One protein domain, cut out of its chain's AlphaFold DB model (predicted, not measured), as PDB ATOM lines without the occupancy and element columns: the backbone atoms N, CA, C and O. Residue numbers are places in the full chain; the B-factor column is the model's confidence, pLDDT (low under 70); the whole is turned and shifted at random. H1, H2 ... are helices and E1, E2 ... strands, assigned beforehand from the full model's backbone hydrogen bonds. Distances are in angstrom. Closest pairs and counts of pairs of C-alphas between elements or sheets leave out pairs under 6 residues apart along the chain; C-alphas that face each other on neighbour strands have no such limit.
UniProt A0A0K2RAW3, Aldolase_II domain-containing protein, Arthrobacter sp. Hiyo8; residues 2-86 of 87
ATOM      1  N   ALA A   2      12.055 -19.093  -6.944       86.75
ATOM      2  CA  ALA A   2      11.424 -18.715  -8.217       86.75
ATOM      3  C   ALA A   2      10.479 -19.756  -8.866       86.75
ATOM      4  O   ALA A   2       9.465 -19.375  -9.442       86.75
ATOM      5  N   LEU A   3      10.767 -21.065  -8.784       91.19
ATOM      6  CA  LEU A   3       9.945 -22.083  -9.459       91.19
ATOM      7  C   LEU A   3       8.531 -22.201  -8.872       91.19
ATOM      8  O   LEU A   3       7.563 -22.220  -9.623       91.19
ATOM      9  N   ALA A   4       8.414 -22.277  -7.544       93.12
ATOM     10  CA  ALA A   4       7.120 -22.417  -6.878       93.12
ATOM     11  C   ALA A   4       6.238 -21.178  -7.105       93.12
ATOM     12  O   ALA A   4       5.046 -21.309  -7.362       93.12
ATOM     13  N   GLU A   5       6.846 -19.989  -7.085       94.94
ATOM     14  CA  GLU A   5       6.168 -18.728  -7.403       94.94
ATOM     15  C   GLU A   5       5.706 -18.679  -8.865       94.94
ATOM     16  O   GLU A   5       4.563 -18.317  -9.129       94.94
ATOM     17  N   THR A   6       6.557 -19.098  -9.810       94.62
ATOM     18  CA  THR A   6       6.207 -19.135 -11.242       94.62
ATOM     19  C   THR A   6       5.095 -20.146 -11.526       94.62
ATOM     20  O   THR A   6       4.215 -19.885 -12.342       94.62
ATOM     21  N   LEU A   7       5.124 -21.302 -10.857       93.62
ATOM     22  CA  LEU A   7       4.083 -22.318 -10.982       93.62
ATOM     23  C   LEU A   7       2.741 -21.803 -10.444       93.62
ATOM     24  O   LEU A   7       1.707 -21.991 -11.087       93.62
ATOM     25  N   GLY A   8       2.749 -21.143  -9.282       92.44
ATOM     26  CA  GLY A   8       1.553 -20.577  -8.666       92.44
ATOM     27  C   GLY A   8       0.404 -21.587  -8.592       92.44
ATOM     28  O   GLY A   8       0.548 -22.679  -8.050       92.44
ATOM     29  N   GLY A   9      -0.751 -21.220  -9.155       89.56
ATOM     30  CA  GLY A   9      -1.937 -22.082  -9.223       89.56
ATOM     31  C   GLY A   9      -2.028 -22.973 -10.467       89.56
ATOM     32  O   GLY A   9      -3.074 -23.598 -10.676       89.56
ATOM     33  N   ALA A  10      -1.009 -22.993 -11.331       90.81
ATOM     34  CA  ALA A  10      -0.987 -23.815 -12.536       90.81
ATOM     35  C   ALA A  10      -0.606 -25.274 -12.226       90.81
ATOM     36  O   ALA A  10      -0.076 -25.595 -11.166       90.81
ATOM     37  N   ARG A  11      -0.889 -26.177 -13.173       91.75
ATOM     38  CA  ARG A  11      -0.540 -27.608 -13.067       91.75
ATOM     39  C   ARG A  11       0.757 -27.969 -13.781       91.75
ATOM     40  O   ARG A  11       1.250 -29.076 -13.611       91.75
ATOM     41  N   ALA A  12       1.299 -27.062 -14.585       94.50
ATOM     42  CA  ALA A  12       2.577 -27.245 -15.243       94.50
ATOM     43  C   ALA A  12       3.220 -25.892 -15.562       94.50
ATOM     44  O   ALA A  12       2.526 -24.883 -15.685       94.50
ATOM     45  N   VAL A  13       4.544 -25.885 -15.687       95.69
ATOM     46  CA  VAL A  13       5.350 -24.699 -15.987       95.69
ATOM     47  C   VAL A  13       6.506 -25.067 -16.911       95.69
ATOM     48  O   VAL A  13       7.095 -26.142 -16.785       95.69
ATOM     49  N   PHE A  14       6.839 -24.164 -17.834       96.31
ATOM     50  CA  PHE A  14       8.022 -24.293 -18.677       96.31
ATOM     51  C   PHE A  14       9.282 -23.881 -17.919       96.31
ATOM     52  O   PHE A  14       9.352 -22.817 -17.305       96.31
ATOM     53  N   LEU A  15      10.309 -24.709 -18.040       94.94
ATOM     54  CA  LEU A  15      11.677 -24.384 -17.689       94.94
ATOM     55  C   LEU A  15      12.400 -23.989 -18.976       94.94
ATOM     56  O   LEU A  15      12.743 -24.846 -19.794       94.94
ATOM     57  N   VAL A  16      12.595 -22.684 -19.175       92.38
ATOM     58  CA  VAL A  16      13.206 -22.135 -20.395       92.38
ATOM     59  C   VAL A  16      14.563 -22.802 -20.644       92.38
ATOM     60  O   VAL A  16      15.417 -22.825 -19.759       92.38
ATOM     61  N   ASN A  17      14.747 -23.348 -21.851       92.94
ATOM     62  CA  ASN A  17      15.929 -24.112 -22.278       92.94
ATOM     63  C   ASN A  17      16.185 -25.425 -21.506       92.94
ATOM     64  O   ASN A  17      17.313 -25.915 -21.506       92.94
ATOM     65  N   HIS A  18      15.172 -25.997 -20.847       94.75
ATOM     66  CA  HIS A  18      15.326 -27.246 -20.094       94.75
ATOM     67  C   HIS A  18      14.188 -28.246 -20.323       94.75
ATOM     68  O   HIS A  18      14.450 -29.408 -20.612       94.75
ATOM     69  N   GLY A  19      12.931 -27.815 -20.217       94.12
ATOM     70  CA  GLY A  19      11.782 -28.710 -20.354       94.12
ATOM     71  C   GLY A  19      10.564 -28.198 -19.601       94.12
ATOM     72  O   GLY A  19      10.292 -26.999 -19.602       94.12
ATOM     73  N   ILE A  20       9.839 -29.101 -18.942       97.06
ATOM     74  CA  ILE A  20       8.646 -28.771 -18.157       97.06
ATOM     75  C   ILE A  20       8.702 -29.388 -16.762       97.06
ATOM     76  O   ILE A  20       9.351 -30.408 -16.538       97.06
ATOM     77  N   VAL A  21       7.958 -28.790 -15.838       97.25
ATOM     78  CA  VAL A  21       7.561 -29.414 -14.571       97.25
ATOM     79  C   VAL A  21       6.044 -29.484 -14.553       97.25
ATOM     80  O   VAL A  21       5.395 -28.476 -14.819       97.25
ATOM     81  N   ALA A  22       5.484 -30.648 -14.223       96.75
ATOM     82  CA  ALA A  22       4.051 -30.850 -14.031       96.75
ATOM     83  C   ALA A  22       3.769 -31.376 -12.619       96.75
ATOM     84  O   ALA A  22       4.546 -32.159 -12.073       96.75
ATOM     85  N   VAL A  23       2.659 -30.935 -12.030       95.94
ATOM     86  CA  VAL A  23       2.246 -31.271 -10.666       95.94
ATOM     87  C   VAL A  23       0.787 -31.717 -10.628       95.94
ATOM     88  O   VAL A  23      -0.040 -31.310 -11.445       95.94
ATOM     89  N   GLY A  24       0.463 -32.535  -9.636       93.19
ATOM     90  CA  GLY A  24      -0.885 -33.007  -9.355       93.19
ATOM     91  C   GLY A  24      -0.961 -33.615  -7.953       93.19
ATOM     92  O   GLY A  24       0.083 -33.834  -7.337       93.19
ATOM     93  N   PRO A  25      -2.174 -33.875  -7.437       93.94
ATOM     94  CA  PRO A  25      -2.360 -34.553  -6.150       93.94
ATOM     95  C   PRO A  25      -1.823 -35.994  -6.150       93.94
ATOM     96  O   PRO A  25      -1.542 -36.545  -5.090       93.94
ATOM     97  N   ASP A  26      -1.654 -36.588  -7.331       95.06
ATOM     98  CA  ASP A  26      -1.120 -37.925  -7.549       95.06
ATOM     99  C   ASP A  26      -0.337 -38.001  -8.874       95.06
ATOM    100  O   ASP A  26      -0.289 -37.056  -9.674       95.06
ATOM    101  N   LEU A  27       0.292 -39.158  -9.104       95.56
ATOM    102  CA  LEU A  27       1.068 -39.442 -10.312       95.56
ATOM    103  C   LEU A  27       0.225 -39.319 -11.588       95.56
ATOM    104  O   LEU A  27       0.713 -38.808 -12.599       95.56
ATOM    105  N   GLN A  28      -1.024 -39.789 -11.553       95.19
ATOM    106  CA  GLN A  28      -1.901 -39.831 -12.722       95.19
ATOM    107  C   GLN A  28      -2.214 -38.411 -13.194       95.19
ATOM    108  O   GLN A  28      -1.998 -38.072 -14.356       95.19
ATOM    109  N   SER A  29      -2.625 -37.555 -12.263       93.88
ATOM    110  CA  SER A  29      -2.946 -36.153 -12.494       93.88
ATOM    111  C   SER A  29      -1.740 -35.374 -13.016       93.88
ATOM    112  O   SER A  29      -1.875 -34.620 -13.981       93.88
ATOM    113  N   ALA A  30      -0.559 -35.576 -12.422       96.00
ATOM    114  CA  ALA A  30       0.674 -34.932 -12.877       96.00
ATOM    115  C   ALA A  30       1.072 -35.390 -14.293       96.00
ATOM    116  O   ALA A  30       1.426 -34.568 -15.138       96.00
ATOM    117  N   THR A  31       0.949 -36.689 -14.581       96.25
ATOM    118  CA  THR A  31       1.280 -37.257 -15.899       96.25
ATOM    119  C   THR A  31       0.329 -36.755 -16.980       96.25
ATOM    120  O   THR A  31       0.765 -36.322 -18.048       96.25
ATOM    121  N   VAL A  32      -0.975 -36.763 -16.701       94.62
ATOM    122  CA  VAL A  32      -1.989 -36.250 -17.629       94.62
ATOM    123  C   VAL A  32      -1.768 -34.757 -17.887       94.62
ATOM    124  O   VAL A  32      -1.809 -34.340 -19.044       94.62
ATOM    125  N   ALA A  33      -1.452 -33.957 -16.861       94.19
ATOM    126  CA  ALA A  33      -1.118 -32.543 -17.034       94.19
ATOM    127  C   ALA A  33       0.109 -32.326 -17.941       94.19
ATOM    128  O   ALA A  33       0.062 -31.463 -18.819       94.19
ATOM    129  N   ALA A  34       1.169 -33.125 -17.777       96.38
ATOM    130  CA  ALA A  34       2.359 -33.059 -18.626       96.38
ATOM    131  C   ALA A  34       2.036 -33.355 -20.101       96.38
ATOM    132  O   ALA A  34       2.415 -32.592 -20.985       96.38
ATOM    133  N   ILE A  35       1.281 -34.425 -20.365       95.38
ATOM    134  CA  ILE A  35       0.921 -34.846 -21.731       95.38
ATOM    135  C   ILE A  35       0.018 -33.820 -22.416       95.38
ATOM    136  O   ILE A  35       0.150 -33.572 -23.613       95.38
ATOM    137  N   LEU A  36      -0.911 -33.222 -21.674       92.25
ATOM    138  CA  LEU A  36      -1.775 -32.177 -22.213       92.25
ATOM    139  C   LEU A  36      -0.981 -30.928 -22.599       92.25
ATOM    140  O   LEU A  36      -1.236 -30.367 -23.662       92.25
ATOM    141  N   LEU A  37      -0.020 -30.518 -21.764       94.19
ATOM    142  CA  LEU A  37       0.869 -29.405 -22.089       94.19
ATOM    143  C   LEU A  37       1.690 -29.703 -23.350       94.19
ATOM    144  O   LEU A  37       1.750 -28.855 -24.237       94.19
ATOM    145  N   GLU A  38       2.256 -30.907 -23.456       95.81
ATOM    146  CA  GLU A  38       3.027 -31.338 -24.628       95.81
ATOM    147  C   GLU A  38       2.184 -31.298 -25.908       95.81
ATOM    148  O   GLU A  38       2.578 -30.691 -26.898       95.81
ATOM    149  N   ARG A  39       0.972 -31.865 -25.879       94.94
ATOM    150  CA  ARG A  39       0.070 -31.851 -27.041       94.94
ATOM    151  C   ARG A  39      -0.354 -30.440 -27.433       94.94
ATOM    152  O   ARG A  39      -0.472 -30.148 -28.620       94.94
ATOM    153  N   ALA A  40      -0.584 -29.560 -26.458       93.19
ATOM    154  CA  ALA A  40      -0.880 -28.159 -26.739       93.19
ATOM    155  C   ALA A  40       0.316 -27.462 -27.411       93.19
ATOM    156  O   ALA A  40       0.126 -26.742 -28.390       93.19
ATOM    157  N   ALA A  41       1.541 -27.715 -26.938       95.00
ATOM    158  CA  ALA A  41       2.761 -27.181 -27.540       95.00
ATOM    159  C   ALA A  41       2.977 -27.715 -28.965       95.00
ATOM    160  O   ALA A  41       3.241 -26.937 -29.881       95.00
ATOM    161  N   GLU A  42       2.781 -29.017 -29.186       96.69
ATOM    162  CA  GLU A  42       2.820 -29.637 -30.512       96.69
ATOM    163  C   GLU A  42       1.818 -28.966 -31.463       96.69
ATOM    164  O   GLU A  42       2.189 -28.531 -32.553       96.69
ATOM    165  N   GLN A  43       0.563 -28.787 -31.038       96.12
ATOM    166  CA  GLN A  43      -0.465 -28.108 -31.834       96.12
ATOM    167  C   GLN A  43      -0.094 -26.659 -32.171       96.12
ATOM    168  O   GLN A  43      -0.344 -26.207 -33.293       96.12
ATOM    169  N   GLN A  44       0.508 -25.927 -31.229       95.81
ATOM    170  CA  GLN A  44       1.003 -24.570 -31.471       95.81
ATOM    171  C   GLN A  44       2.109 -24.566 -32.531       95.81
ATOM    172  O   GLN A  44       2.034 -23.786 -33.481       95.81
ATOM    173  N   LEU A  45       3.095 -25.458 -32.413       96.69
ATOM    174  CA  LEU A  45       4.200 -25.576 -33.367       96.69
ATOM    175  C   LEU A  45       3.716 -25.981 -34.762       96.69
ATOM    176  O   LEU A  45       4.125 -25.374 -35.750       96.69
ATOM    177  N   VAL A  46       2.806 -26.953 -34.849       97.69
ATOM    178  CA  VAL A  46       2.204 -27.388 -36.118       97.69
ATOM    179  C   VAL A  46       1.453 -26.232 -36.774       97.69
ATOM    180  O   VAL A  46       1.646 -25.965 -37.957       97.69
ATOM    181  N   THR A  47       0.640 -25.499 -36.008       97.56
ATOM    182  CA  THR A  47      -0.132 -24.356 -36.520       97.56
ATOM    183  C   THR A  47       0.784 -23.266 -37.080       97.56
ATOM    184  O   THR A  47       0.552 -22.782 -38.188       97.56
ATOM    185  N   LEU A  48       1.853 -22.925 -36.354       97.44
ATOM    186  CA  LEU A  48       2.873 -21.977 -36.812       97.44
ATOM    187  C   LEU A  48       3.595 -22.478 -38.071       97.44
ATOM    188  O   LEU A  48       3.828 -21.699 -38.993       97.44
ATOM    189  N   GLY A  49       3.902 -23.776 -38.141       97.44
ATOM    190  CA  GLY A  49       4.551 -24.401 -39.297       97.44
ATOM    191  C   GLY A  49       3.741 -24.300 -40.593       97.44
ATOM    192  O   GLY A  49       4.322 -24.221 -41.672       97.44
ATOM    193  N   TYR A  50       2.412 -24.229 -40.494       97.12
ATOM    194  CA  TYR A  50       1.511 -24.005 -41.632       97.12
ATOM    195  C   TYR A  50       1.188 -22.519 -41.886       97.12
ATOM    196  O   TYR A  50       0.305 -22.212 -42.685       97.12
ATOM    197  N   GLY A  51       1.879 -21.585 -41.220       96.25
ATOM    198  CA  GLY A  51       1.633 -20.144 -41.351       96.25
ATOM    199  C   GLY A  51       0.344 -19.665 -40.674       96.25
ATOM    200  O   GLY A  51      -0.108 -18.550 -40.929       96.25
ATOM    201  N   GLY A  52      -0.264 -20.500 -39.829       96.00
ATOM    202  CA  GLY A  52      -1.425 -20.140 -39.027       96.00
ATOM    203  C   GLY A  52      -1.047 -19.386 -37.751       96.00
ATOM    204  O   GLY A  52       0.112 -19.334 -37.340       96.00
ATOM    205  N   VAL A  53      -2.062 -18.837 -37.085       95.50
ATOM    206  CA  VAL A  53      -1.929 -18.191 -35.774       95.50
ATOM    207  C   VAL A  53      -2.601 -19.085 -34.730       95.50
ATOM    208  O   VAL A  53      -3.816 -19.284 -34.820       95.50
ATOM    209  N   PRO A  54      -1.863 -19.645 -33.753       92.62
ATOM    210  CA  PRO A  54      -2.475 -20.418 -32.681       92.62
ATOM    211  C   PRO A  54      -3.461 -19.558 -31.885       92.62
ATOM    212  O   PRO A  54      -3.167 -18.407 -31.562       92.62
ATOM    213  N   ALA A  55      -4.614 -20.127 -31.543       90.19
ATOM    214  CA  ALA A  55      -5.641 -19.468 -30.747       90.19
ATOM    215  C   ALA A  55      -5.964 -20.299 -29.503       90.19
ATOM    216  O   ALA A  55      -5.920 -21.529 -29.529       90.19
ATOM    217  N   TRP A  56      -6.302 -19.622 -28.412       87.19
ATOM    218  CA  TRP A  56      -6.679 -20.242 -27.147       87.19
ATOM    219  C   TRP A  56      -7.771 -19.422 -26.462       87.19
ATOM    220  O   TRP A  56      -7.966 -18.241 -26.747       87.19
ATOM    221  N   SER A  57      -8.498 -20.077 -25.559       85.19
ATOM    222  CA  SER A  57      -9.522 -19.438 -24.735       85.19
ATOM    223  C   SER A  57      -8.937 -18.324 -23.871       85.19
ATOM    224  O   SER A  57      -7.801 -18.414 -23.401       85.19
ATOM    225  N   ALA A  58      -9.746 -17.302 -23.589       87.38
ATOM    226  CA  ALA A  58      -9.369 -16.255 -22.646       87.38
ATOM    227  C   ALA A  58      -8.994 -16.859 -21.271       87.38
ATOM    228  O   ALA A  58      -9.470 -17.952 -20.932       87.38
ATOM    229  N   PRO A  59      -8.159 -16.185 -20.455       81.69
ATOM    230  CA  PRO A  59      -7.702 -16.727 -19.172       81.69
ATOM    231  C   PRO A  59      -8.846 -17.173 -18.253       81.69
ATOM    232  O   PRO A  59      -8.804 -18.265 -17.693       81.69
ATOM    233  N   GLU A  60      -9.905 -16.372 -18.165       82.12
ATOM    234  CA  GLU A  60     -11.087 -16.635 -17.333       82.12
ATOM    235  C   GLU A  60     -11.827 -17.905 -17.776       82.12
ATOM    236  O   GLU A  60     -12.155 -18.775 -16.967       82.12
ATOM    237  N   GLU A  61     -12.022 -18.054 -19.087       81.69
ATOM    238  CA  GLU A  61     -12.658 -19.227 -19.682       81.69
ATOM    239  C   GLU A  61     -11.785 -20.478 -19.501       81.69
ATOM    240  O   GLU A  61     -12.297 -21.556 -19.206       81.69
ATOM    241  N   SER A  62     -10.464 -20.341 -19.623       79.62
ATOM    242  CA  SER A  62      -9.509 -21.435 -19.415       79.62
ATOM    243  C   SER A  62      -9.510 -21.924 -17.963       79.62
ATOM    244  O   SER A  62      -9.466 -23.132 -17.719       79.62
ATOM    245  N   ILE A  63      -9.628 -21.006 -16.997       78.38
ATOM    246  CA  ILE A  63      -9.764 -21.335 -15.572       78.38
ATOM    247  C   ILE A  63     -11.103 -22.031 -15.307       78.38
ATOM    248  O   ILE A  63     -11.118 -23.082 -14.674       78.38
ATOM    249  N   ALA A  64     -12.215 -21.521 -15.842       77.88
ATOM    250  CA  ALA A  64     -13.532 -22.142 -15.666       77.88
ATOM    251  C   ALA A  64     -13.619 -23.536 -16.318       77.88
ATOM    252  O   ALA A  64     -14.171 -24.484 -15.754       77.88
ATOM    253  N   LYS A  65     -13.016 -23.699 -17.502       70.50
ATOM    254  CA  LYS A  65     -12.865 -24.999 -18.169       70.50
ATOM    255  C   LYS A  65     -12.021 -25.962 -17.348       70.50
ATOM    256  O   LYS A  65     -12.244 -27.166 -17.452       70.50
ATOM    257  N   ARG A  66     -11.102 -25.464 -16.513       73.75
ATOM    258  CA  ARG A  66     -10.239 -26.306 -15.683       73.75
ATOM    259  C   ARG A  66     -11.047 -27.263 -14.806       73.75
ATOM    260  O   ARG A  66     -10.722 -28.440 -14.711       73.75
ATOM    261  N   GLU A  67     -12.111 -26.758 -14.195       68.25
ATOM    262  CA  GLU A  67     -12.945 -27.525 -13.266       68.25
ATOM    263  C   GLU A  67     -13.872 -28.511 -13.985       68.25
ATOM    264  O   GLU A  67     -14.143 -29.596 -13.478       68.25
ATOM    265  N   ARG A  68     -14.331 -28.168 -15.194       63.97
ATOM    266  CA  ARG A  68     -15.269 -29.005 -15.958       63.97
ATOM    267  C   ARG A  68     -14.589 -30.050 -16.832       63.97
ATOM    268  O   ARG A  68     -15.030 -31.193 -16.856       63.97
ATOM    269  N   ILE A  69     -13.544 -29.658 -17.559       64.81
ATOM    270  CA  ILE A  69     -12.857 -30.499 -18.551       64.81
ATOM    271  C   ILE A  69     -11.836 -31.423 -17.879       64.81
ATOM    272  O   ILE A  69     -11.611 -32.528 -18.358       64.81
ATOM    273  N   TYR A  70     -11.266 -31.009 -16.745       70.12
ATOM    274  CA  TYR A  70     -10.247 -31.778 -16.020       70.12
ATOM    275  C   TYR A  70     -10.732 -32.218 -14.640       70.12
ATOM    276  O   TYR A  70      -9.974 -32.169 -13.667       70.12
ATOM    277  N   ASN A  71     -12.005 -32.617 -14.566       83.00
ATOM    278  CA  ASN A  71     -12.526 -33.334 -13.410       83.00
ATOM    279  C   ASN A  71     -11.843 -34.711 -13.276       83.00
ATOM    280  O   ASN A  71     -11.247 -35.220 -14.230       83.00
ATOM    281  N   GLU A  72     -11.931 -35.307 -12.090       84.75
ATOM    282  CA  GLU A  72     -11.250 -36.565 -11.752       84.75
ATOM    283  C   GLU A  72     -11.588 -37.701 -12.727       84.75
ATOM    284  O   GLU A  72     -10.693 -38.402 -13.197       84.75
ATOM    285  N   THR A  73     -12.856 -37.826 -13.129       89.62
ATOM    286  CA  THR A  73     -13.300 -38.842 -14.092       89.62
ATOM    287  C   THR A  73     -12.624 -38.680 -15.453       89.62
ATOM    288  O   THR A  73     -12.189 -39.661 -16.057       89.62
ATOM    289  N   ALA A  74     -12.507 -37.447 -15.954       89.69
ATOM    290  CA  ALA A  74     -11.841 -37.174 -17.225       89.69
ATOM    291  C   ALA A  74     -10.346 -37.525 -17.167       89.69
ATOM    292  O   ALA A  74      -9.826 -38.139 -18.099       89.69
ATOM    293  N   ILE A  75      -9.676 -37.191 -16.060       91.81
ATOM    294  CA  ILE A  75      -8.266 -37.537 -15.834       91.81
ATOM    295  C   ILE A  75      -8.091 -39.058 -15.793       91.81
ATOM    296  O   ILE A  75      -7.229 -39.575 -16.503       91.81
ATOM    297  N   SER A  76      -8.938 -39.775 -15.045       93.12
ATOM    298  CA  SER A  76      -8.900 -41.242 -14.961       93.12
ATOM    299  C   SER A  76      -9.068 -41.890 -16.334       93.12
ATOM    300  O   SER A  76      -8.288 -42.759 -16.708       93.12
ATOM    301  N   ASN A  77     -10.023 -41.420 -17.142       93.88
ATOM    302  CA  ASN A  77     -10.256 -41.966 -18.480       93.88
ATOM    303  C   ASN A  77      -9.043 -41.790 -19.410       93.88
ATOM    304  O   ASN A  77      -8.704 -42.702 -20.170       93.88
ATOM    305  N   VAL A  78      -8.393 -40.620 -19.363       93.75
ATOM    306  CA  VAL A  78      -7.168 -40.361 -20.134       93.75
ATOM    307  C   VAL A  78      -6.033 -41.245 -19.632       93.75
ATOM    308  O   VAL A  78      -5.344 -41.861 -20.443       93.75
ATOM    309  N   TRP A  79      -5.857 -41.346 -18.314       95.25
ATOM    310  CA  TRP A  79      -4.850 -42.209 -17.707       95.25
ATOM    311  C   TRP A  79      -5.021 -43.671 -18.127       95.25
ATOM    312  O   TRP A  79      -4.082 -44.272 -18.642       95.25
ATOM    313  N   ASP A  80      -6.226 -44.225 -18.001       96.25
ATOM    314  CA  ASP A  80      -6.504 -45.616 -18.359       96.25
ATOM    315  C   ASP A  80      -6.246 -45.879 -19.844       96.25
ATOM    316  O   ASP A  80      -5.756 -46.945 -20.224       96.25
ATOM    317  N   TYR A  81      -6.556 -44.906 -20.705       95.44
ATOM    318  CA  TYR A  81      -6.187 -44.971 -22.114       95.44
ATOM    319  C   TYR A  81      -4.670 -45.030 -22.305       95.44
ATOM    320  O   TYR A  81      -4.200 -45.903 -23.033       95.44
ATOM    321  N   LEU A  82      -3.908 -44.159 -21.643       94.69
ATOM    322  CA  LEU A  82      -2.448 -44.127 -21.740       94.69
ATOM    323  C   LEU A  82      -1.812 -45.418 -21.222       94.69
ATOM    324  O   LEU A  82      -0.938 -45.967 -21.885       94.69
ATOM    325  N   VAL A  83      -2.292 -45.952 -20.096       96.25
ATOM    326  CA  VAL A  83      -1.813 -47.227 -19.543       96.25
ATOM    327  C   VAL A  83      -2.033 -48.370 -20.529       96.25
ATOM    328  O   VAL A  83      -1.127 -49.168 -20.735       96.25
ATOM    329  N   ARG A  84      -3.184 -48.422 -21.216       96.88
ATOM    330  CA  ARG A  84      -3.437 -49.427 -22.268       96.88
ATOM    331  C   ARG A  84      -2.502 -49.312 -23.477       96.88
ATOM    332  O   ARG A  84      -2.462 -50.235 -24.284       96.88
ATOM    333  N   GLN A  85      -1.818 -48.183 -23.662       95.50
ATOM    334  CA  GLN A  85      -0.830 -47.999 -24.731       95.50
ATOM    335  C   GLN A  85       0.587 -48.414 -24.314       95.50
ATOM    336  O   GLN A  85       1.450 -48.554 -25.183       95.50
ATOM    337  N   LEU A  86       0.835 -48.621 -23.018       92.00
ATOM    338  CA  LEU A  86       2.102 -49.155 -22.530       92.00
ATOM    339  C   LEU A  86       2.156 -50.651 -22.866       92.00
ATOM    340  O   LEU A  86       1.232 -51.398 -22.547       92.00
TER     341      LEU A  86
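Overview. This is residues 2 to 86 of the 87 residues of the protein "Aldolase_II domain-containing protein" of Arthrobacter sp. Hiyo8 (UniProt A0A0K2RAW3). What shape? The antiparallel hairpin E1 E2 packs on long H2, with H1 on the hairpin near E1 and away from H2, H3 stays off H2, and H4 packs across the beginning of H2. What size? The 85 printed residues, mostly helix, are only just compact, with C-alpha radius of gyration 14.1 A and spans 36, 33 and 29 A.

Arrangement. What pairs? E1, residues 12 to 15, and E2, residues 19 to 22, form a hairpin; N 13 and O 21, 2.9 A, are within hydrogen-bond range. What touches? H2, residues 27 to 49, touches H4, residues 72 to 83, with residues 28 to 32 alone, closest C-alphas 28 and 79, 6.3 A, about perpendicular at 78 degrees. H3, residues 59 to 69, has 5 of 7 O i to N i+4 pairs within range, the other helices every one.

Along the chain. Where first? H1, residues 2 to 7, begins at C-alpha (11.424, -18.715, -8.217). Where last? H4 ends at C-alpha (-1.813, -47.227, -19.543).

Size, cuts and confidence. Any cut? The printed part has none, nor a long link. Where weak? pLDDT is under 70 at residues 67 to 69.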